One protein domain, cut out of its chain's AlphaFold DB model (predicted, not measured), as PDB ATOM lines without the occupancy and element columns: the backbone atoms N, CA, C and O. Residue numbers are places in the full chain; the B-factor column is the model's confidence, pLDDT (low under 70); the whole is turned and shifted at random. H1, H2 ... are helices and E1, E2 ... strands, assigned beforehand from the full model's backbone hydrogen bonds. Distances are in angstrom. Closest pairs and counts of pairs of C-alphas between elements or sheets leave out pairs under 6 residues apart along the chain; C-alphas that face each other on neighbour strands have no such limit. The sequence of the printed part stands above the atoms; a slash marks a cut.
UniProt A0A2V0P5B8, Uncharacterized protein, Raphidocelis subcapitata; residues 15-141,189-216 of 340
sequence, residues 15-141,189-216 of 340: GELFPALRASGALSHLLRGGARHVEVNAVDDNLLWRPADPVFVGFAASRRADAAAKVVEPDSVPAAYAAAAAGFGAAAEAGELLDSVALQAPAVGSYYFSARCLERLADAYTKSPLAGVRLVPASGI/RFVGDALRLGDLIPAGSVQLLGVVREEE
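This is residues 15 to 141 and 189 to 216 of the 340 residues of an uncharacterized protein of Raphidocelis subcapitata (UniProt A0A2V0P5B8). A twisted four-stranded sheet, E1, E3, E2 and E5, is sandwiched between helices, with H3 over one face and, over the other, H7 crossing the strands and H6 standing up from the sheet. H1 packs on H6 and H7, the short helices H4 and H5 lie in a loop-rich stretch between E2 and E3, and E4 lies beyond H7 on the side away from the sheet. The printed part has 155 residues, with eight named helices and five named strands in the order H1 H2 E1 H3 E2 H4 H5 E3 H6 E4 H7 E5 H8. The sheet runs E1, E3, E2, E5 and is mixed, and the class is mixed, helices and strands. The whole is compact, with a radius of gyration of the C-alphas of 15.3 A and spans of 43 by 38 by 33 A.

H1, residues 15 to 23, touches H6, residues 115 to 127, about perpendicular at 90 degrees; their closest C-alphas, of Phe 18 and Ala 122, are 4.7 A apart. H1 also touches H7, residues 191 to 196, with the closest C-alphas, of Gly 15 and Val 191, 3.9 A apart. H2, residues 26 to 32, is close to H1 but not clearly touching, with 5.0 A between the closest C-alphas, of Leu 21 and Leu 27. E1, residues 37 to 41, is an edge strand, antiparallel to E3, residues 110 to 114, with N 40 and O 111 at 2.7 A, within hydrogen-bond range. H3, residues 54 to 62, is on the sheet at a height over the sheet of 8.4 A, over E3 and E2, residues 67 to 71; its closest C-alpha pair with E2, Ala 60 and Ala 68, is 6.4 A apart. E1, H3 and E2 form a split strand-helix-strand unit, two strands running the same way with E3 between them, and its crossover is left-handed. E3 and E2 are antiparallel, with N 112 and O 68 at 2.8 A. E2 and the edge strand E5, residues 206 to 210, are parallel, with N 71 and O 209 at 2.9 A. H6 and H7 are on the same face of the sheet, opposite to H3, in three layers, with helices on both faces. H6 stands up from the sheet, its line rising 66 degrees out of the local plane, while H7 runs across the strands at a height over the sheet of 8.9 A. H5, residues 96 to 99, only grazes the sheet, and H4, residues 79 to 87, is not on it. H8, residues 213 to 216, is only just not on the sheet, with 4 pairs of C-alphas within 10 A. Every O i to N i+4 pair is within hydrogen-bond range in H2, H3, H4 and H6; in H1 it is 3 of 5, in H7 0 of 2, with 3 of 3 O i to N i+3 pairs, and H5 and H8 are too short for such a pair.

H1 begins at C-alpha 15, (-37.549, -15.715, 42.954), and is 13.9 A long; H2 is 9.9 A. E1 is 13.3 A long, H3 11.5 A, E2 13.3 A and H4 12.4 A. E3 is 13.8 A long, and H6, the longest helix, is 18.5 A, ending at C-alpha 127, (-29.967, -3.994, 36.865). E4, residues 134 to 137, pairs with no named strand. H7 is 10.0 A long and E5 13.6 A, and H8 ends at C-alpha 216, (-41.149, -28.290, 60.544).

The C-alphas farthest apart, of Ser 62 and Ile 141, are 45.9 A apart. Residues 142 to 188 are cut out, and C-alphas 141 and 189 are 18.5 A apart across the cut. The link from E1 to H3, residues 42 to 53, is long. Confidence is low, with pLDDT under 70, at 48 residues, among them 74 to 108 and 136 to 141; the mean pLDDT of the printed part is 76.7.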
ATOM      1  N   GLY A  15     -38.682 -16.637  42.965       82.81
ATOM      2  CA  GLY A  15     -37.549 -15.715  42.954       82.81
ATOM      3  C   GLY A  15     -37.887 -14.302  42.466       82.81
ATOM      4  O   GLY A  15     -37.068 -13.399  42.630       82.81
ATOM      5  N   GLU A  16     -39.078 -14.061  41.908       88.38
ATOM      6  CA  GLU A  16     -39.541 -12.692  41.620       88.38
ATOM      7  C   GLU A  16     -39.807 -11.859  42.875       88.38
ATOM      8  O   GLU A  16     -39.963 -10.641  42.786       88.38
ATOM      9  N   LEU A  17     -39.771 -12.480  44.055       90.38
ATOM     10  CA  LEU A  17     -39.795 -11.787  45.334       90.38
ATOM     11  C   LEU A  17     -38.823 -10.595  45.376       90.38
ATOM     12  O   LEU A  17     -39.212  -9.501  45.775       90.38
ATOM     13  N   PHE A  18     -37.568 -10.777  44.957       91.50
ATOM     14  CA  PHE A  18     -36.532  -9.749  45.105       91.50
ATOM     15  C   PHE A  18     -36.825  -8.455  44.322       91.50
ATOM     16  O   PHE A  18     -36.855  -7.387  44.944       91.50
ATOM     17  N   PRO A  19     -37.067  -8.487  42.994       91.06
ATOM     18  CA  PRO A  19     -37.467  -7.280  42.271       91.06
ATOM     19  C   PRO A  19     -38.835  -6.751  42.735       91.06
ATOM     20  O   PRO A  19     -39.003  -5.534  42.847       91.06
ATOM     21  N   ALA A  20     -39.791  -7.623  43.084       92.25
ATOM     22  CA  ALA A  20     -41.117  -7.209  43.548       92.25
ATOM     23  C   ALA A  20     -41.075  -6.441  44.881       92.25
ATOM     24  O   ALA A  20     -41.792  -5.449  45.046       92.25
ATOM     25  N   LEU A  21     -40.207  -6.832  45.819       93.25
ATOM     26  CA  LEU A  21     -40.013  -6.128  47.092       93.25
ATOM     27  C   LEU A  21     -39.561  -4.679  46.883       93.25
ATOM     28  O   LEU A  21     -40.020  -3.777  47.588       93.25
ATOM     29  N   ARG A  22     -38.686  -4.434  45.902       93.25
ATOM     30  CA  ARG A  22     -38.256  -3.074  45.556       93.25
ATOM     31  C   ARG A  22     -39.345  -2.315  44.807       93.25
ATOM     32  O   ARG A  22     -39.656  -1.193  45.199       93.25
ATOM     33  N   ALA A  23     -39.951  -2.919  43.785       93.50
ATOM     34  CA  ALA A  23     -40.973  -2.271  42.962       93.50
ATOM     35  C   ALA A  23     -42.221  -1.861  43.766       93.50
ATOM     36  O   ALA A  23     -42.774  -0.788  43.548       93.50
ATOM     37  N   SER A  24     -42.634  -2.685  44.732       95.69
ATOM     38  CA  SER A  24     -43.773  -2.401  45.620       95.69
ATOM     39  C   SER A  24     -43.469  -1.379  46.722       95.69
ATOM     40  O   SER A  24     -44.384  -0.891  47.381       95.69
ATOM     41  N   GLY A  25     -42.192  -1.069  46.971       95.56
ATOM     42  CA  GLY A  25     -41.760  -0.264  48.115       95.56
ATOM     43  C   GLY A  25     -41.774  -1.010  49.457       95.56
ATOM     44  O   GLY A  25     -41.432  -0.402  50.478       95.56
ATOM     45  N   ALA A  26     -42.110  -2.306  49.469       95.25
ATOM     46  CA  ALA A  26     -42.080  -3.151  50.663       95.25
ATOM     47  C   ALA A  26     -40.669  -3.242  51.262       95.25
ATOM     48  O   ALA A  26     -40.513  -3.115  52.473       95.25
ATOM     49  N   LEU A  27     -39.631  -3.344  50.423       94.50
ATOM     50  CA  LEU A  27     -38.235  -3.307  50.870       94.50
ATOM     51  C   LEU A  27     -37.942  -2.018  51.644       94.50
ATOM     52  O   LEU A  27     -37.493  -2.054  52.785       94.50
ATOM     53  N   SER A  28     -38.277  -0.864  51.065       94.31
ATOM     54  CA  SER A  28     -38.078   0.432  51.717       94.31
ATOM     55  C   SER A  28     -38.876   0.558  53.017       94.31
ATOM     56  O   SER A  28     -38.432   1.229  53.946       94.31
ATOM     57  N   HIS A  29     -40.059  -0.059  53.098       96.12
ATOM     58  CA  HIS A  29     -40.846  -0.114  54.327       96.12
ATOM     59  C   HIS A  29     -40.154  -0.951  55.413       96.12
ATOM     60  O   HIS A  29     -39.978  -0.444  56.520       96.12
ATOM     61  N   LEU A  30     -39.690  -2.162  55.084       93.81
ATOM     62  CA  LEU A  30     -38.950  -3.041  56.001       93.81
ATOM     63  C   LEU A  30     -37.701  -2.348  56.562       93.81
ATOM     64  O   LEU A  30     -37.492  -2.323  57.776       93.81
ATOM     65  N   LEU A  31     -36.910  -1.721  55.689       92.06
ATOM     66  CA  LEU A  31     -35.674  -1.034  56.074       92.06
ATOM     67  C   LEU A  31     -35.937   0.173  56.975       92.06
ATOM     68  O   LEU A  31     -35.266   0.341  57.991       92.06
ATOM     69  N   ARG A  32     -36.947   0.995  56.654       95.31
ATOM     70  CA  ARG A  32     -37.356   2.111  57.527       95.31
ATOM     71  C   ARG A  32     -37.891   1.632  58.874       95.31
ATOM     72  O   ARG A  32     -37.728   2.340  59.861       95.31
ATOM     73  N   GLY A  33     -38.508   0.453  58.910       94.94
ATOM     74  CA  GLY A  33     -38.933  -0.212  60.141       94.94
ATOM     75  C   GLY A  33     -37.778  -0.776  60.976       94.94
ATOM     76  O   GLY A  33     -38.018  -1.261  62.077       94.94
ATOM     77  N   GLY A  34     -36.534  -0.718  60.486       95.12
ATOM     78  CA  GLY A  34     -35.362  -1.241  61.187       95.12
ATOM     79  C   GLY A  34     -35.214  -2.762  61.105       95.12
ATOM     80  O   GLY A  34     -34.453  -3.336  61.889       95.12
ATOM     81  N   ALA A  35     -35.911  -3.427  60.175       94.50
ATOM     82  CA  ALA A  35     -35.754  -4.859  59.958       94.50
ATOM     83  C   ALA A  35     -34.313  -5.170  59.522       94.50
ATOM     84  O   ALA A  35     -33.809  -4.607  58.552       94.50
ATOM     85  N   ARG A  36     -33.644  -6.071  60.250       94.19
ATOM     86  CA  ARG A  36     -32.275  -6.537  59.942       94.19
ATOM     87  C   ARG A  36     -32.232  -7.954  59.383       94.19
ATOM     88  O   ARG A  36     -31.279  -8.317  58.697       94.19
ATOM     89  N   HIS A  37     -33.265  -8.723  59.695       94.06
ATOM     90  CA  HIS A  37     -33.387 -10.151  59.467       94.06
ATOM     91  C   HIS A  37     -34.739 -10.375  58.805       94.06
ATOM     92  O   HIS A  37     -35.751  -9.913  59.334       94.06
ATOM     93  N   VAL A  38     -34.748 -11.016  57.642       93.88
ATOM     94  CA  VAL A  38     -35.975 -11.302  56.901       93.88
ATOM     95  C   VAL A  38     -36.015 -12.791  56.627       93.88
ATOM     96  O   VAL A  38     -35.149 -13.315  55.930       93.88
ATOM     97  N   GLU A  39     -37.018 -13.454  57.188       92.88
ATOM     98  CA  GLU A  39     -37.361 -14.822  56.827       92.88
ATOM     99  C   GLU A  39     -38.404 -14.802  55.705       92.88
ATOM    100  O   GLU A  39     -39.320 -13.978  55.691       92.88
ATOM    101  N   VAL A  40     -38.232 -15.695  54.742       90.31
ATOM    102  CA  VAL A  40     -39.071 -15.881  53.568       90.31
ATOM    103  C   VAL A  40     -39.547 -17.322  53.577       90.31
ATOM    104  O   VAL A  40     -38.731 -18.235  53.458       90.31
ATOM    105  N   ASN A  41     -40.862 -17.508  53.656       86.94
ATOM    106  CA  ASN A  41     -41.484 -18.784  53.342       86.94
ATOM    107  C   ASN A  41     -41.812 -18.846  51.844       86.94
ATOM    108  O   ASN A  41     -42.489 -17.970  51.307       86.94
ATOM    109  N   ALA A  42     -41.299 -19.868  51.175       77.19
ATOM    110  CA  ALA A  42     -41.459 -20.131  49.752       77.19
ATOM    111  C   ALA A  42     -42.360 -21.338  49.460       77.19
ATOM    112  O   ALA A  42     -42.557 -21.663  48.290       77.19
ATOM    113  N   VAL A  43     -42.849 -22.000  50.510       75.44
ATOM    114  CA  VAL A  43     -43.799 -23.112  50.470       75.44
ATOM    115  C   VAL A  43     -44.985 -22.664  51.322       75.44
ATOM    116  O   VAL A  43     -45.020 -22.836  52.541       75.44
ATOM    117  N   ASP A  44     -45.911 -21.956  50.677       68.50
ATOM    118  CA  ASP A  44     -47.064 -21.301  51.305       68.50
ATOM    119  C   ASP A  44     -48.063 -22.287  51.922       68.50
ATOM    120  O   ASP A  44     -48.912 -21.902  52.721       68.50
ATOM    121  N   ASP A  45     -47.915 -23.560  51.589       74.81
ATOM    122  CA  ASP A  45     -48.788 -24.662  51.937       74.81
ATOM    123  C   ASP A  45     -48.149 -25.636  52.955       74.81
ATOM    124  O   ASP A  45     -48.671 -26.726  53.178       74.81
ATOM    125  N   ASN A  46     -47.045 -25.245  53.614       84.75
ATOM    126  CA  ASN A  46     -46.432 -25.984  54.728       84.75
ATOM    127  C   ASN A  46     -47.120 -25.675  56.072       84.75
ATOM    128  O   ASN A  46     -46.905 -24.609  56.651       84.75
ATOM    129  N   LEU A  47     -47.881 -26.637  56.604       88.88
ATOM    130  CA  LEU A  47     -48.623 -26.487  57.864       88.88
ATOM    131  C   LEU A  47     -47.743 -26.472  59.122       88.88
ATOM    132  O   LEU A  47     -48.178 -25.974  60.154       88.88
ATOM    133  N   LEU A  48     -46.519 -26.991  59.037       91.50
ATOM    134  CA  LEU A  48     -45.563 -27.019  60.150       91.50
ATOM    135  C   LEU A  48     -44.517 -25.902  60.065       91.50
ATOM    136  O   LEU A  48     -43.549 -25.889  60.825       91.50
ATOM    137  N   TRP A  49     -44.679 -24.953  59.137       90.50
ATOM    138  CA  TRP A  49     -43.755 -23.832  59.051       90.50
ATOM    139  C   TRP A  49     -43.766 -23.033  60.358       90.50
ATOM    140  O   TRP A  49     -44.821 -22.621  60.830       90.50
ATOM    141  N   ARG A  50     -42.573 -22.785  60.909       91.50
ATOM    142  CA  ARG A  50     -42.339 -21.979  62.112       91.50
ATOM    143  C   ARG A  50     -42.031 -20.529  61.715       91.50
ATOM    144  O   ARG A  50     -40.889 -20.246  61.343       91.50
ATOM    145  N   PRO A  51     -43.001 -19.593  61.766       91.38
ATOM    146  CA  PRO A  51     -42.784 -18.231  61.296       91.38
ATOM    147  C   PRO A  51     -41.853 -17.475  62.236       91.38
ATOM    148  O   PRO A  51     -42.071 -17.490  63.449       91.38
ATOM    149  N   ALA A  52     -40.871 -16.766  61.676       91.56
ATOM    150  CA  ALA A  52     -39.905 -15.973  62.436       91.56
ATOM    151  C   ALA A  52     -39.179 -16.802  63.509       91.56
ATOM    152  O   ALA A  52     -39.012 -16.341  64.641       91.56
ATOM    153  N   ASP A  53     -38.760 -18.019  63.149       94.06
ATOM    154  CA  ASP A  53     -38.148 -18.962  64.083       94.06
ATOM    155  C   ASP A  53     -36.899 -18.353  64.753       94.06
ATOM    156  O   ASP A  53     -35.895 -18.076  64.077       94.06
ATOM    157  N   PRO A  54     -36.917 -18.151  66.088       94.69
ATOM    158  CA  PRO A  54     -35.805 -17.537  66.800       94.69
ATOM    159  C   PRO A  54     -34.524 -18.374  66.733       94.69
ATOM    160  O   PRO A  54     -33.435 -17.796  66.765       94.69
ATOM    161  N   VAL A  55     -34.622 -19.704  66.606       94.75
ATOM    162  CA  VAL A  55     -33.457 -20.585  66.461       94.75
ATOM    163  C   VAL A  55     -32.802 -20.342  65.108       94.75
ATOM    164  O   VAL A  55     -31.597 -20.091  65.048       94.75
ATOM    165  N   PHE A  56     -33.582 -20.325  64.029       94.50
ATOM    166  CA  PHE A  56     -33.068 -20.078  62.685       94.50
ATOM    167  C   PHE A  56     -32.510 -18.665  62.502       94.50
ATOM    168  O   PHE A  56     -31.384 -18.495  62.022       94.50
ATOM    169  N   VAL A  57     -33.250 -17.644  62.945       94.50
ATOM    170  CA  VAL A  57     -32.798 -16.249  62.881       94.50
ATOM    171  C   VAL A  57     -31.561 -16.042  63.758       94.50
ATOM    172  O   VAL A  57     -30.596 -15.407  63.323       94.50
ATOM    173  N   GLY A  58     -31.547 -16.602  64.970       95.56
ATOM    174  CA  GLY A  58     -30.414 -16.538  65.893       95.56
ATOM    175  C   GLY A  58     -29.172 -17.243  65.347       95.56
ATOM    176  O   GLY A  58     -28.072 -16.686  65.396       95.56
ATOM    177  N   PHE A  59     -29.344 -18.422  64.748       94.69
ATOM    178  CA  PHE A  59     -28.291 -19.154  64.051       94.69
ATOM    179  C   PHE A  59     -27.674 -18.301  62.937       94.69
ATOM    180  O   PHE A  59     -26.467 -18.040  62.964       94.69
ATOM    181  N   ALA A  60     -28.495 -17.787  62.018       92.62
ATOM    182  CA  ALA A  60     -28.033 -16.961  60.907       92.62
ATOM    183  C   ALA A  60     -27.322 -15.684  61.393       92.62
ATOM    184  O   ALA A  60     -26.241 -15.339  60.907       92.62
ATOM    185  N   ALA A  61     -27.875 -15.013  62.408       92.94
ATOM    186  CA  ALA A  61     -27.279 -13.821  63.002       92.94
ATOM    187  C   ALA A  61     -25.927 -14.112  63.679       92.94
ATOM    188  O   ALA A  61     -24.963 -13.373  63.461       92.94
ATOM    189  N   SER A  62     -25.820 -15.201  64.450       94.44
ATOM    190  CA  SER A  62     -24.583 -15.589  65.150       94.44
ATOM    191  C   SER A  62     -23.429 -15.888  64.187       94.44
ATOM    192  O   SER A  62     -22.272 -15.582  64.477       94.44
ATOM    193  N   ARG A  63     -23.756 -16.416  63.001       91.88
ATOM    194  CA  ARG A  63     -22.815 -16.711  61.914       91.88
ATOM    195  C   ARG A  63     -22.559 -15.521  60.994       91.88
ATOM    196  O   ARG A  63     -21.745 -15.634  60.085       91.88
ATOM    197  N   ARG A  64     -23.228 -14.384  61.228       91.81
ATOM    198  CA  ARG A  64     -23.210 -13.204  60.347       91.81
ATOM    199  C   ARG A  64     -23.549 -13.580  58.899       91.81
ATOM    200  O   ARG A  64     -22.927 -13.080  57.964       91.81
ATOM    201  N   ALA A  65     -24.515 -14.481  58.739       90.94
ATOM    202  CA  ALA A  65     -24.964 -14.945  57.440       90.94
ATOM    203  C   ALA A  65     -25.648 -13.804  56.677       90.94
ATOM    204  O   ALA A  65     -26.454 -13.056  57.241       90.94
ATOM    205  N   ASP A  66     -25.351 -13.698  55.384       91.75
ATOM    206  CA  ASP A  66     -26.117 -12.854  54.471       91.75
ATOM    207  C   ASP A  66     -27.349 -13.595  53.952       91.75
ATOM    208  O   ASP A  66     -28.384 -12.962  53.736       91.75
ATOM    209  N   ALA A  67     -27.267 -14.921  53.829       90.94
ATOM    210  CA  ALA A  67     -28.409 -15.768  53.538       90.94
ATOM    211  C   ALA A  67     -28.313 -17.119  54.255       90.94
ATOM    212  O   ALA A  67     -27.221 -17.598  54.558       90.94
ATOM    213  N   ALA A  68     -29.455 -17.744  54.524       89.75
ATOM    214  CA  ALA A  68     -29.494 -19.109  55.032       89.75
ATOM    215  C   ALA A  68     -30.740 -19.862  54.558       89.75
ATOM    216  O   ALA A  68     -31.703 -19.240  54.113       89.75
ATOM    217  N   ALA A  69     -30.729 -21.187  54.665       88.44
ATOM    218  CA  ALA A  69     -31.903 -22.021  54.415       88.44
ATOM    219  C   ALA A  69     -32.038 -23.120  55.470       88.44
ATOM    220  O   ALA A  69     -31.031 -23.646  55.955       88.44
ATOM    221  N   LYS A  70     -33.285 -23.469  55.794       88.38
ATOM    222  CA  LYS A  70     -33.591 -24.704  56.518       88.38
ATOM    223  C   LYS A  70     -33.587 -25.877  55.549       88.38
ATOM    224  O   LYS A  70     -34.136 -25.786  54.447       88.38
ATOM    225  N   VAL A  71     -32.968 -26.969  55.966       82.44
ATOM    226  CA  VAL A  71     -32.825 -28.195  55.181       82.44
ATOM    227  C   VAL A  71     -33.204 -29.393  56.036       82.44
ATOM    228  O   VAL A  71     -33.042 -29.369  57.251       82.44
ATOM    229  N   VAL A  72     -33.716 -30.437  55.400       77.81
ATOM    230  CA  VAL A  72     -34.024 -31.720  56.045       77.81
ATOM    231  C   VAL A  72     -33.113 -32.795  55.478       77.81
ATOM    232  O   VAL A  72     -32.551 -32.632  54.390       77.81
ATOM    233  N   GLU A  73     -32.986 -33.910  56.193       74.31
ATOM    234  CA  GLU A  73     -32.243 -35.056  55.677       74.31
ATOM    235  C   GLU A  73     -32.884 -35.572  54.376       74.31
ATOM    236  O   GLU A  73     -34.111 -35.708  54.319       74.31
ATOM    237  N   PRO A  74     -32.110 -35.879  53.321       66.88
ATOM    238  CA  PRO A  74     -32.667 -36.256  52.018       66.88
ATOM    239  C   PRO A  74     -33.549 -37.506  52.076       66.88
ATOM    240  O   PRO A  74     -34.582 -37.570  51.415       66.88
ATOM    241  N   ASP A  75     -33.176 -38.473  52.914       69.94
ATOM    242  CA  ASP A  75     -33.924 -39.720  53.098       69.94
ATOM    243  C   ASP A  75     -35.216 -39.519  53.904       69.94
ATOM    244  O   ASP A  75     -36.084 -40.390  53.917       69.94
ATOM    245  N   SER A  76     -35.367 -38.363  54.562       69.25
ATOM    246  CA  SER A  76     -36.593 -38.033  55.285       69.25
ATOM    247  C   SER A  76     -37.726 -37.635  54.348       69.25
ATOM    248  O   SER A  76     -38.868 -37.700  54.776       69.25
ATOM    249  N   VAL A  77     -37.466 -37.248  53.090       66.75
ATOM    250  CA  VAL A  77     -38.485 -36.810  52.115       66.75
ATOM    251  C   VAL A  77     -38.787 -37.889  51.064       66.75
ATOM    252  O   VAL A  77     -37.938 -38.733  50.780       66.75
ATOM    253  N   PRO A  78     -39.984 -37.896  50.438       63.78
ATOM    254  CA  PRO A  78     -40.307 -38.877  49.404       63.78
ATOM    255  C   PRO A  78     -39.317 -38.816  48.233       63.78
ATOM    256  O   PRO A  78     -38.921 -37.735  47.801       63.78
ATOM    257  N   ALA A  79     -38.967 -39.965  47.648       61.56
ATOM    258  CA  ALA A  79     -37.955 -40.045  46.585       61.56
ATOM    259  C   ALA A  79     -38.255 -39.149  45.365       61.56
ATOM    260  O   ALA A  79     -37.338 -38.611  44.748       61.56
ATOM    261  N   ALA A  80     -39.536 -38.939  45.036       55.94
ATOM    262  CA  ALA A  80     -39.952 -38.004  43.987       55.94
ATOM    263  C   ALA A  80     -39.553 -36.551  44.310       55.94
ATOM    264  O   ALA A  80     -39.098 -35.819  43.430       55.94
ATOM    265  N   TYR A  81     -39.660 -36.161  45.582       56.16
ATOM    266  CA  TYR A  81     -39.248 -34.853  46.080       56.16
ATOM    267  C   TYR A  81     -37.722 -34.702  46.050       56.16
ATOM    268  O   TYR A  81     -37.210 -33.711  45.529       56.16
ATOM    269  N   ALA A  82     -36.988 -35.714  46.524       57.16
ATOM    270  CA  ALA A  82     -35.526 -35.738  46.471       57.16
ATOM    271  C   ALA A  82     -34.997 -35.639  45.023       57.16
ATOM    272  O   ALA A  82     -34.060 -34.891  44.746       57.16
ATOM    273  N   ALA A  83     -35.642 -36.322  44.072       52.03
ATOM    274  CA  ALA A  83     -35.292 -36.258  42.653       52.03
ATOM    275  C   ALA A  83     -35.589 -34.883  42.023       52.03
ATOM    276  O   ALA A  83     -34.785 -34.379  41.235       52.03
ATOM    277  N   ALA A  84     -36.712 -34.247  42.382       49.62
ATOM    278  CA  ALA A  84     -37.020 -32.887  41.949       49.62
ATOM    279  C   ALA A  84     -35.999 -31.879  42.504       49.62
ATOM    280  O   ALA A  84     -35.497 -31.048  41.747       49.62
ATOM    281  N   ALA A  85     -35.630 -32.004  43.787       49.19
ATOM    282  CA  ALA A  85     -34.595 -31.206  44.449       49.19
ATOM    283  C   ALA A  85     -33.217 -31.350  43.772       49.19
ATOM    284  O   ALA A  85     -32.553 -30.346  43.511       49.19
ATOM    285  N   ALA A  86     -32.833 -32.570  43.382       43.84
ATOM    286  CA  ALA A  86     -31.597 -32.829  42.641       43.84
ATOM    287  C   ALA A  86     -31.587 -32.161  41.249       43.84
ATOM    288  O   ALA A  86     -30.550 -31.670  40.799       43.84
ATOM    289  N   GLY A  87     -32.746 -32.056  40.584       40.56
ATOM    290  CA  GLY A  87     -32.910 -31.324  39.320       40.56
ATOM    291  C   GLY A  87     -32.700 -29.807  39.440       40.56
ATOM    292  O   GLY A  87     -32.245 -29.170  38.488       40.56
ATOM    293  N   PHE A  88     -32.935 -29.217  40.621       41.53
ATOM    294  CA  PHE A  88     -32.544 -27.829  40.905       41.53
ATOM    295  C   PHE A  88     -31.016 -27.650  40.997       41.53
ATOM    296  O   PHE A  88     -30.539 -26.517  40.866       41.53
ATOM    297  N   GLY A  89     -30.271 -28.751  41.173       38.12
ATOM    298  CA  GLY A  89     -28.825 -28.837  41.374       38.12
ATOM    299  C   GLY A  89     -27.943 -28.595  40.144       38.12
ATOM    300  O   GLY A  89     -26.764 -28.301  40.314       38.12
ATOM    301  N   ALA A  90     -28.476 -28.654  38.921       33.75
ATOM    302  CA  ALA A  90     -27.680 -28.530  37.697       33.75
ATOM    303  C   ALA A  90     -27.485 -27.063  37.253       33.75
ATOM    304  O   ALA A  90     -28.024 -26.626  36.239       33.75
ATOM    305  N   ALA A  91     -26.706 -26.291  38.011       35.03
ATOM    306  CA  ALA A  91     -26.082 -25.055  37.535       35.03
ATOM    307  C   ALA A  91     -24.705 -24.922  38.200       35.03
ATOM    308  O   ALA A  91     -24.600 -24.933  39.425       35.03
ATOM    309  N   ALA A  92     -23.675 -24.896  37.356       37.38
ATOM    310  CA  ALA A  92     -22.267 -25.052  37.686       37.38
ATOM    311  C   ALA A  92     -21.692 -23.933  38.577       37.38
ATOM    312  O   ALA A  92     -22.160 -22.798  38.541       37.38
ATOM    313  N   GLU A  93     -20.620 -24.294  39.295       38.03
ATOM    314  CA  GLU A  93     -19.696 -23.442  40.071       38.03
ATOM    315  C   GLU A  93     -20.134 -23.002  41.478       38.03
ATOM    316  O   GLU A  93     -19.762 -21.937  41.968       38.03
ATOM    317  N   ALA A  94     -20.859 -23.858  42.191       36.78
ATOM    318  CA  ALA A  94     -21.119 -23.675  43.611       36.78
ATOM    319  C   ALA A  94     -20.164 -24.594  44.399       36.78
ATOM    320  O   ALA A  94     -20.426 -25.781  44.506       36.78
ATOM    321  N   GLY A  95     -19.025 -24.066  44.873       41.25
ATOM    322  CA  GLY A  95     -17.929 -24.858  45.468       41.25
ATOM    323  C   GLY A  95     -18.347 -25.878  46.542       41.25
ATOM    324  O   GLY A  95     -19.425 -25.750  47.103       41.25
ATOM    325  N   GLU A  96     -17.468 -26.840  46.860       38.59
ATOM    326  CA  GLU A  96     -17.704 -28.107  47.606       38.59
ATOM    327  C   GLU A  96     -18.783 -28.108  48.712       38.59
ATOM    328  O   GLU A  96     -19.504 -29.095  48.864       38.59
ATOM    329  N   LEU A  97     -18.939 -27.021  49.480       43.38
ATOM    330  CA  LEU A  97     -20.005 -26.900  50.478       43.38
ATOM    331  C   LEU A  97     -21.404 -26.881  49.840       43.38
ATOM    332  O   LEU A  97     -22.296 -27.501  50.393       43.38
ATOM    333  N   LEU A  98     -21.601 -26.223  48.692       43.00
ATOM    334  CA  LEU A  98     -22.872 -26.119  47.957       43.00
ATOM    335  C   LEU A  98     -23.182 -27.357  47.095       43.00
ATOM    336  O   LEU A  98     -24.358 -27.650  46.871       43.00
ATOM    337  N   ASP A  99     -22.170 -28.129  46.695       38.75
ATOM    338  CA  ASP A  99     -22.360 -29.433  46.041       38.75
ATOM    339  C   ASP A  99     -23.011 -30.459  46.991       38.75
ATOM    340  O   ASP A  99     -23.850 -31.253  46.564       38.75
ATOM    341  N   SER A 100     -22.749 -30.377  48.304       37.38
ATOM    342  CA  SER A 100     -23.487 -31.168  49.314       37.38
ATOM    343  C   SER A 100     -24.950 -30.724  49.519       37.38
ATOM    344  O   SER A 100     -25.768 -31.472  50.053       37.38
ATOM    345  N   VAL A 101     -25.322 -29.540  49.020       40.41
ATOM    346  CA  VAL A 101     -26.662 -28.914  49.131       40.41
ATOM    347  C   VAL A 101     -27.527 -29.237  47.921       40.41
ATOM    348  O   VAL A 101     -28.745 -29.108  47.968       40.41
ATOM    349  N   ALA A 102     -26.924 -29.710  46.825       37.28
ATOM    350  CA  ALA A 102     -27.673 -30.336  45.741       37.28
ATOM    351  C   ALA A 102     -28.376 -31.633  46.193       37.28
ATOM    352  O   ALA A 102     -29.305 -32.076  45.523       37.28
ATOM    353  N   LEU A 103     -27.957 -32.205  47.332       36.16
ATOM    354  CA  LEU A 103     -28.548 -33.395  47.944       36.16
ATOM    355  C   LEU A 103     -29.459 -33.071  49.131       36.16
ATOM    356  O   LEU A 103     -30.454 -33.765  49.308       36.16
ATOM    357  N   GLN A 104     -29.187 -32.020  49.908       42.44
ATOM    358  CA  GLN A 104     -30.093 -31.596  50.975       42.44
ATOM    359  C   GLN A 104     -31.205 -30.739  50.395       42.44
ATOM    360  O   GLN A 104     -31.022 -29.560  50.092       42.44
ATOM    361  N   ALA A 105     -32.360 -31.366  50.193       47.06
ATOM    362  CA  ALA A 105     -33.531 -30.691  49.685       47.06
ATOM    363  C   ALA A 105     -33.796 -29.438  50.552       47.06
ATOM    364  O   ALA A 105     -33.936 -29.582  51.771       47.06
ATOM    365  N   PRO A 106     -33.866 -28.219  49.973       51.12
ATOM    366  CA  PRO A 106     -34.294 -26.983  50.651       51.12
ATOM    367  C   PRO A 106     -35.774 -27.036  51.082       51.12
ATOM    368  O   PRO A 106     -36.536 -26.085  50.896       51.12
ATOM    369  N   ALA A 107     -36.205 -28.199  51.571       51.38
ATOM    370  CA  ALA A 107     -37.531 -28.743  51.385       51.38
ATOM    371  C   ALA A 107     -38.587 -27.925  52.109       51.38
ATOM    372  O   ALA A 107     -39.691 -27.749  51.613       51.38
ATOM    373  N   VAL A 108     -38.186 -27.351  53.242       59.22
ATOM    374  CA  VAL A 108     -39.039 -26.589  54.149       59.22
ATOM    375  C   VAL A 108     -39.494 -25.259  53.543       59.22
ATOM    376  O   VAL A 108     -40.392 -24.613  54.072       59.22
ATOM    377  N   GLY A 109     -38.861 -24.799  52.457       74.44
ATOM    378  CA  GLY A 109     -39.205 -23.520  51.841       74.44
ATOM    379  C   GLY A 109     -38.825 -22.303  52.683       74.44
ATOM    380  O   GLY A 109     -39.200 -21.195  52.326       74.44
ATOM    381  N   SER A 110     -38.087 -22.480  53.779       87.50
ATOM    382  CA  SER A 110     -37.727 -21.403  54.702       87.50
ATOM    383  C   SER A 110     -36.330 -20.871  54.402       87.50
ATOM    384  O   SER A 110     -35.326 -21.574  54.553       87.50
ATOM    385  N   TYR A 111     -36.273 -19.610  53.988       90.56
ATOM    386  CA  TYR A 111     -35.050 -18.902  53.639       90.56
ATOM    387  C   TYR A 111     -34.876 -17.685  54.534       90.56
ATOM    388  O   TYR A 111     -35.830 -16.982  54.838       90.56
ATOM    389  N   TYR A 112     -33.646 -17.389  54.911       93.44
ATOM    390  CA  TYR A 112     -33.280 -16.175  55.623       93.44
ATOM    391  C   TYR A 112     -32.426 -15.294  54.714       93.44
ATOM    392  O   TYR A 112     -31.545 -15.794  54.014       93.44
ATOM    393  N   PHE A 113     -32.627 -13.980  54.796       93.94
ATOM    394  CA  PHE A 113     -31.749 -12.973  54.211       93.94
ATOM    395  C   PHE A 113     -31.469 -11.853  55.215       93.94
ATOM    396  O   PHE A 113     -32.370 -11.353  55.897       93.94
ATOM    397  N   SER A 114     -30.215 -11.399  55.272       94.25
ATOM    398  CA  SER A 114     -29.897 -10.126  55.918       94.25
ATOM    399  C   SER A 114     -30.540  -8.988  55.120       94.25
ATOM    400  O   SER A 114     -30.619  -9.045  53.890       94.25
ATOM    401  N   ALA A 115     -30.977  -7.923  55.793       92.88
ATOM    402  CA  ALA A 115     -31.582  -6.772  55.116       92.88
ATOM    403  C   ALA A 115     -30.657  -6.183  54.033       92.88
ATOM    404  O   ALA A 115     -31.088  -5.904  52.915       92.88
ATOM    405  N   ARG A 116     -29.351  -6.117  54.327       89.69
ATOM    406  CA  ARG A 116     -28.325  -5.680  53.375       89.69
ATOM    407  C   ARG A 116     -28.228  -6.615  52.171       89.69
ATOM    408  O   ARG A 116     -28.085  -6.145  51.045       89.69
ATOM    409  N   CYS A 117     -28.279  -7.929  52.387       92.12
ATOM    410  CA  CYS A 117     -28.281  -8.897  51.298       92.12
ATOM    411  C   CYS A 117     -29.523  -8.731  50.419       92.12
ATOM    412  O   CYS A 117     -29.408  -8.703  49.195       92.12
ATOM    413  N   LEU A 118     -30.691  -8.543  51.035       92.19
ATOM    414  CA  LEU A 118     -31.954  -8.343  50.334       92.19
ATOM    415  C   LEU A 118     -31.929  -7.085  49.451       92.19
ATOM    416  O   LEU A 118     -32.357  -7.138  48.299       92.19
ATOM    417  N   GLU A 119     -31.354  -5.984  49.946       91.81
ATOM    418  CA  GLU A 119     -31.126  -4.763  49.160       91.81
ATOM    419  C   GLU A 119     -30.233  -5.006  47.942       91.81
ATOM    420  O   GLU A 119     -30.608  -4.632  46.823       91.81
ATOM    421  N   ARG A 120     -29.083  -5.671  48.141       90.69
ATOM    422  CA  ARG A 120     -28.140  -6.002  47.060       90.69
ATOM    423  C   ARG A 120     -28.791  -6.888  46.002       90.69
ATOM    424  O   ARG A 120     -28.643  -6.605  44.817       90.69
ATOM    425  N   LEU A 121     -29.521  -7.925  46.420       90.50
ATOM    426  CA  LEU A 121     -30.236  -8.828  45.517       90.50
ATOM    427  C   LEU A 121     -31.279  -8.059  44.708       90.50
ATOM    428  O   LEU A 121     -31.276  -8.124  43.482       90.50
ATOM    429  N   ALA A 122     -32.127  -7.269  45.368       91.06
ATOM    430  CA  ALA A 122     -33.140  -6.476  44.683       91.06
ATOM    431  C   ALA A 122     -32.525  -5.464  43.693       91.06
ATOM    432  O   ALA A 122     -33.095  -5.218  42.629       91.06
ATOM    433  N   ASP A 123     -31.365  -4.874  44.008       90.00
ATOM    434  CA  ASP A 123     -30.648  -3.960  43.104       90.00
ATOM    435  C   ASP A 123     -30.065  -4.706  41.907       90.00
ATOM    436  O   ASP A 123     -30.184  -4.249  40.768       90.00
ATOM    437  N   ALA A 124     -29.451  -5.861  42.155       88.69
ATOM    438  CA  ALA A 124     -28.878  -6.699  41.116       88.69
ATOM    439  C   ALA A 124     -29.949  -7.171  40.129       88.69
ATOM    440  O   ALA A 124     -29.772  -7.006  38.925       88.69
ATOM    441  N   TYR A 125     -31.096  -7.651  40.615       88.19
ATOM    442  CA  TYR A 125     -32.205  -8.055  39.749       88.19
ATOM    443  C   TYR A 125     -32.842  -6.882  39.000       88.19
ATOM    444  O   TYR A 125     -33.302  -7.060  37.877       88.19
ATOM    445  N   THR A 126     -32.817  -5.669  39.558       86.88
ATOM    446  CA  THR A 126     -33.263  -4.469  38.829       86.88
ATOM    447  C   THR A 126     -32.314  -4.139  37.669       86.88
ATOM    448  O   THR A 126     -32.760  -3.786  36.579       86.88
ATOM    449  N   LYS A 127     -30.999  -4.264  37.884       89.50
ATOM    450  CA  LYS A 127     -29.967  -3.994  36.865       89.50
ATOM    451  C   LYS A 127     -29.845  -5.114  35.832       89.50
ATOM    452  O   LYS A 127     -29.477  -4.860  34.688       89.50
ATOM    453  N   SER A 128     -30.153  -6.342  36.230       88.25
ATOM    454  CA  SER A 128     -30.067  -7.540  35.400       88.25
ATOM    455  C   SER A 128     -31.356  -8.359  35.527       88.25
ATOM    456  O   SER A 128     -31.366  -9.394  36.194       88.25
ATOM    457  N   PRO A 129     -32.449  -7.938  34.856       85.12
ATOM    458  CA  PRO A 129     -33.772  -8.555  35.003       85.12
ATOM    459  C   PRO A 129     -33.842 -10.039  34.636       85.12
ATOM    460  O   PRO A 129     -34.755 -10.731  35.073       85.12
ATOM    461  N   LEU A 130     -32.886 -10.537  33.845       85.62
ATOM    462  CA  LEU A 130     -32.814 -11.937  33.418       85.62
ATOM    463  C   LEU A 130     -31.890 -12.802  34.289       85.62
ATOM    464  O   LEU A 130     -31.784 -14.002  34.047       85.62
ATOM    465  N   ALA A 131     -31.228 -12.232  35.300       81.94
ATOM    466  CA  ALA A 131     -30.363 -13.001  36.193       81.94
ATOM    467  C   ALA A 131     -31.158 -14.129  36.874       81.94
ATOM    468  O   ALA A 131     -32.296 -13.917  37.296       81.94
ATOM    469  N   GLY A 132     -30.587 -15.333  36.951       74.12
ATOM    470  CA  GLY A 132     -31.204 -16.491  37.613       74.12
ATOM    471  C   GLY A 132     -32.508 -17.008  36.986       74.12
ATOM    472  O   GLY A 132     -33.183 -17.826  37.600       74.12
ATOM    473  N   VAL A 133     -32.903 -16.538  35.797       79.88
ATOM    474  CA  VAL A 133     -34.097 -17.045  35.107       79.88
ATOM    475  C   VAL A 133     -33.780 -18.382  34.437       79.88
ATOM    476  O   VAL A 133     -32.799 -18.505  33.705       79.88
ATOM    477  N   ARG A 134     -34.645 -19.374  34.653       73.25
ATOM    478  CA  ARG A 134     -34.577 -20.715  34.068       73.25
ATOM    479  C   ARG A 134     -35.719 -20.924  33.075       73.25
ATOM    480  O   ARG A 134     -36.814 -20.387  33.245       73.25
ATOM    481  N   LEU A 135     -35.468 -21.748  32.058       74.44
ATOM    482  CA  LEU A 135     -36.513 -22.294  31.193       74.44
ATOM    483  C   LEU A 135     -37.106 -23.531  31.867       74.44
ATOM    484  O   LEU A 135     -36.458 -24.571  31.948       74.44
ATOM    485  N   VAL A 136     -38.341 -23.415  32.342       68.38
ATOM    486  CA  VAL A 136     -39.074 -24.508  32.982       68.38
ATOM    487  C   VAL A 136     -40.081 -25.073  31.983       68.38
ATOM    488  O   VAL A 136     -40.855 -24.297  31.415       68.38
ATOM    489  N   PRO A 137     -40.101 -26.396  31.737       65.62
ATOM    490  CA  PRO A 137     -41.147 -27.023  30.942       65.62
ATOM    491  C   PRO A 137     -42.536 -26.623  31.438       65.62
ATOM    492  O   PRO A 137     -42.893 -26.872  32.588       65.62
ATOM    493  N   ALA A 138     -43.332 -25.995  30.579       62.78
ATOM    494  CA  ALA A 138     -44.673 -25.582  30.951       62.78
ATOM    495  C   ALA A 138     -45.653 -26.741  30.720       62.78
ATOM    496  O   ALA A 138     -46.036 -27.031  29.585       62.78
ATOM    497  N   SER A 139     -46.084 -27.409  31.790       51.72
ATOM    498  CA  SER A 139     -47.248 -28.299  31.745       51.72
ATOM    499  C   SER A 139     -48.535 -27.470  31.796       51.72
ATOM    500  O   SER A 139     -48.674 -26.607  32.658       51.72
ATOM    501  N   GLY A 140     -49.494 -27.729  30.900       46.62
ATOM    502  CA  GLY A 140     -50.825 -27.110  30.972       46.62
ATOM    503  C   GLY A 140     -51.003 -25.781  30.229       46.62
ATOM    504  O   GLY A 140     -51.997 -25.100  30.469       46.62
ATOM    505  N   ILE A 141     -50.114 -25.413  29.292       45.25
ATOM    506  CA  ILE A 141     -50.450 -24.366  28.310       45.25
ATOM    507  C   ILE A 141     -51.697 -24.846  27.543       45.25
ATOM    508  O   ILE A 141     -51.629 -25.909  26.918       45.25
ATOM    509  N   ARG A 189     -37.897 -17.818  37.923       80.38
ATOM    510  CA  ARG A 189     -36.819 -17.704  38.907       80.38
ATOM    511  C   ARG A 189     -37.249 -18.359  40.214       80.38
ATOM    512  O   ARG A 189     -38.407 -18.236  40.612       80.38
ATOM    513  N   PHE A 190     -36.315 -18.981  40.923       78.81
ATOM    514  CA  PHE A 190     -36.572 -19.594  42.225       78.81
ATOM    515  C   PHE A 190     -35.818 -18.861  43.330       78.81
ATOM    516  O   PHE A 190     -34.682 -18.437  43.141       78.81
ATOM    517  N   VAL A 191     -36.443 -18.698  44.498       81.94
ATOM    518  CA  VAL A 191     -35.813 -17.998  45.631       81.94
ATOM    519  C   VAL A 191     -34.509 -18.672  46.080       81.94
ATOM    520  O   VAL A 191     -33.536 -17.979  46.368       81.94
ATOM    521  N   GLY A 192     -34.451 -20.011  46.043       77.00
ATOM    522  CA  GLY A 192     -33.260 -20.785  46.404       77.00
ATOM    523  C   GLY A 192     -32.065 -20.555  45.476       77.00
ATOM    524  O   GLY A 192     -30.922 -20.712  45.905       77.00
ATOM    525  N   ASP A 193     -32.296 -20.093  44.244       75.31
ATOM    526  CA  ASP A 193     -31.221 -19.760  43.304       75.31
ATOM    527  C   ASP A 193     -30.389 -18.582  43.801       75.31
ATOM    528  O   ASP A 193     -29.191 -18.521  43.532       75.31
ATOM    529  N   ALA A 194     -30.989 -17.676  44.583       77.69
ATOM    530  CA  ALA A 194     -30.280 -16.537  45.150       77.69
ATOM    531  C   ALA A 194     -29.109 -16.968  46.043       77.69
ATOM    532  O   ALA A 194     -28.090 -16.284  46.056       77.69
ATOM    533  N   LEU A 195     -29.212 -18.120  46.717       76.50
ATOM    534  CA  LEU A 195     -28.142 -18.672  47.558       76.50
ATOM    535  C   LEU A 195     -26.898 -19.081  46.758       76.50
ATOM    536  O   LEU A 195     -25.828 -19.249  47.333       76.50
ATOM    537  N   ARG A 196     -27.038 -19.263  45.442       68.00
ATOM    538  CA  ARG A 196     -25.983 -19.746  44.541       68.00
ATOM    539  C   ARG A 196     -25.389 -18.641  43.674       68.00
ATOM    540  O   ARG A 196     -24.451 -18.890  42.925       68.00
ATOM    541  N   LEU A 197     -25.913 -17.419  43.760       66.75
ATOM    542  CA  LEU A 197     -25.388 -16.276  43.019       66.75
ATOM    543  C   LEU A 197     -24.135 -15.752  43.726       66.75
ATOM    544  O   LEU A 197     -24.196 -14.746  44.431       66.75
ATOM    545  N   GLY A 198     -23.011 -16.453  43.547       58.72
ATOM    546  CA  GLY A 198     -21.735 -16.193  44.229       58.72
ATOM    547  C   GLY A 198     -21.211 -14.758  44.087       58.72
ATOM    548  O   GLY A 198     -20.593 -14.236  45.014       58.72
ATOM    549  N   ASP A 199     -21.539 -14.080  42.981       64.44
ATOM    550  CA  ASP A 199     -21.204 -12.664  42.763       64.44
ATOM    551  C   ASP A 199     -22.041 -11.696  43.626       64.44
ATOM    552  O   ASP A 199     -21.644 -10.554  43.862       64.44
ATOM    553  N   LEU A 200     -23.216 -12.126  44.095       68.25
ATOM    554  CA  LEU A 200     -24.170 -11.312  44.863       68.25
ATOM    555  C   LEU A 200     -24.189 -11.659  46.355       68.25
ATOM    556  O   LEU A 200     -24.469 -10.792  47.195       68.25
ATOM    557  N   ILE A 201     -23.894 -12.918  46.678       73.81
ATOM    558  CA  ILE A 201     -23.778 -13.436  48.035       73.81
ATOM    559  C   ILE A 201     -22.440 -14.172  48.136       73.81
ATOM    560  O   ILE A 201     -22.283 -15.225  47.521       73.81
ATOM    561  N   PRO A 202     -21.472 -13.657  48.915       73.50
ATOM    562  CA  PRO A 202     -20.210 -14.355  49.124       73.50
ATOM    563  C   PRO A 202     -20.460 -15.780  49.633       73.50
ATOM    564  O   PRO A 202     -21.193 -15.951  50.607       73.50
ATOM    565  N   ALA A 203     -19.830 -16.794  49.036       64.50
ATOM    566  CA  ALA A 203     -20.097 -18.200  49.371       64.50
ATOM    567  C   ALA A 203     -19.965 -18.507  50.880       64.50
ATOM    568  O   ALA A 203     -20.795 -19.207  51.450       64.50
ATOM    569  N   GLY A 204     -18.989 -17.897  51.566       71.12
ATOM    570  CA  GLY A 204     -18.797 -18.048  53.017       71.12
ATOM    571  C   GLY A 204     -19.860 -17.379  53.902       71.12
ATOM    572  O   GLY A 204     -19.791 -17.491  55.121       71.12
ATOM    573  N   SER A 205     -20.823 -16.666  53.313       82.38
ATOM    574  CA  SER A 205     -21.914 -15.977  54.018       82.38
ATOM    575  C   SER A 205     -23.271 -16.678  53.882       82.38
ATOM    576  O   SER A 205     -24.259 -16.199  54.443       82.38
ATOM    577  N   VAL A 206     -23.314 -17.809  53.171       86.19
ATOM    578  CA  VAL A 206     -24.476 -18.702  53.095       86.19
ATOM    579  C   VAL A 206     -24.366 -19.749  54.200       86.19
ATOM    580  O   VAL A 206     -23.293 -20.314  54.407       86.19
ATOM    581  N   GLN A 207     -25.446 -19.992  54.941       86.44
ATOM    582  CA  GLN A 207     -25.496 -21.002  56.004       86.44
ATOM    583  C   GLN A 207     -26.691 -21.938  55.823       86.44
ATOM    584  O   GLN A 207     -27.712 -21.553  55.262       86.44
ATOM    585  N   LEU A 208     -26.586 -23.157  56.341       85.44
ATOM    586  CA  LEU A 208     -27.673 -24.131  56.320       85.44
ATOM    587  C   LEU A 208     -27.948 -24.622  57.729       85.44
ATOM    588  O   LEU A 208     -27.010 -24.860  58.493       85.44
ATOM    589  N   LEU A 209     -29.229 -24.749  58.054       87.38
ATOM    590  CA  LEU A 209     -29.687 -25.300  59.319       87.38
ATOM    591  C   LEU A 209     -30.460 -26.588  59.043       87.38
ATOM    592  O   LEU A 209     -31.539 -26.540  58.456       87.38
ATOM    593  N   GLY A 210     -29.892 -27.718  59.461       86.75
ATOM    594  CA  GLY A 210     -30.600 -28.994  59.477       86.75
ATOM    595  C   GLY A 210     -31.726 -28.961  60.506       86.75
ATOM    596  O   GLY A 210     -31.485 -28.582  61.652       86.75
ATOM    597  N   VAL A 211     -32.934 -29.340  60.094       88.50
ATOM    598  CA  VAL A 211     -34.121 -29.435  60.954       88.50
ATOM    599  C   VAL A 211     -34.776 -30.808  60.830       88.50
ATOM    600  O   VAL A 211     -34.559 -31.538  59.860       88.50
ATOM    601  N   VAL A 212     -35.584 -31.158  61.829       87.81
ATOM    602  CA  VAL A 212     -36.364 -32.399  61.842       87.81
ATOM    603  C   VAL A 212     -37.591 -32.209  60.953       87.81
ATOM    604  O   VAL A 212     -38.370 -31.277  61.155       87.81
ATOM    605  N   ARG A 213     -37.769 -33.082  59.954       85.56
ATOM    606  CA  ARG A 213     -38.878 -32.981  58.991       85.56
ATOM    607  C   ARG A 213     -40.225 -32.995  59.709       85.56
ATOM    608  O   ARG A 213     -41.091 -32.183  59.403       85.56
ATOM    609  N   GLU A 214     -40.381 -33.911  60.650       86.81
ATOM    610  CA  GLU A 214     -41.619 -34.169  61.383       86.81
ATOM    611  C   GLU A 214     -42.053 -32.981  62.251       86.81
ATOM    612  O   GLU A 214     -43.225 -32.885  62.594       86.81
ATOM    613  N   GLU A 215     -41.137 -32.063  62.566       91.31
ATOM    614  CA  GLU A 215     -41.422 -30.873  63.367       91.31
ATOM    615  C   GLU A 215     -41.693 -29.612  62.542       91.31
ATOM    616  O   GLU A 215     -42.302 -28.674  63.054       91.31
ATOM    617  N   GLU A 216     -41.196 -29.549  61.304       89.50
ATOM    618  CA  GLU A 216     -41.149 -28.290  60.544       89.50
ATOM    619  C   GLU A 216     -41.664 -28.392  59.104       89.50
ATOM    620  O   GLU A 216     -41.749 -27.376  58.407       89.50
TER     621      GLU A 216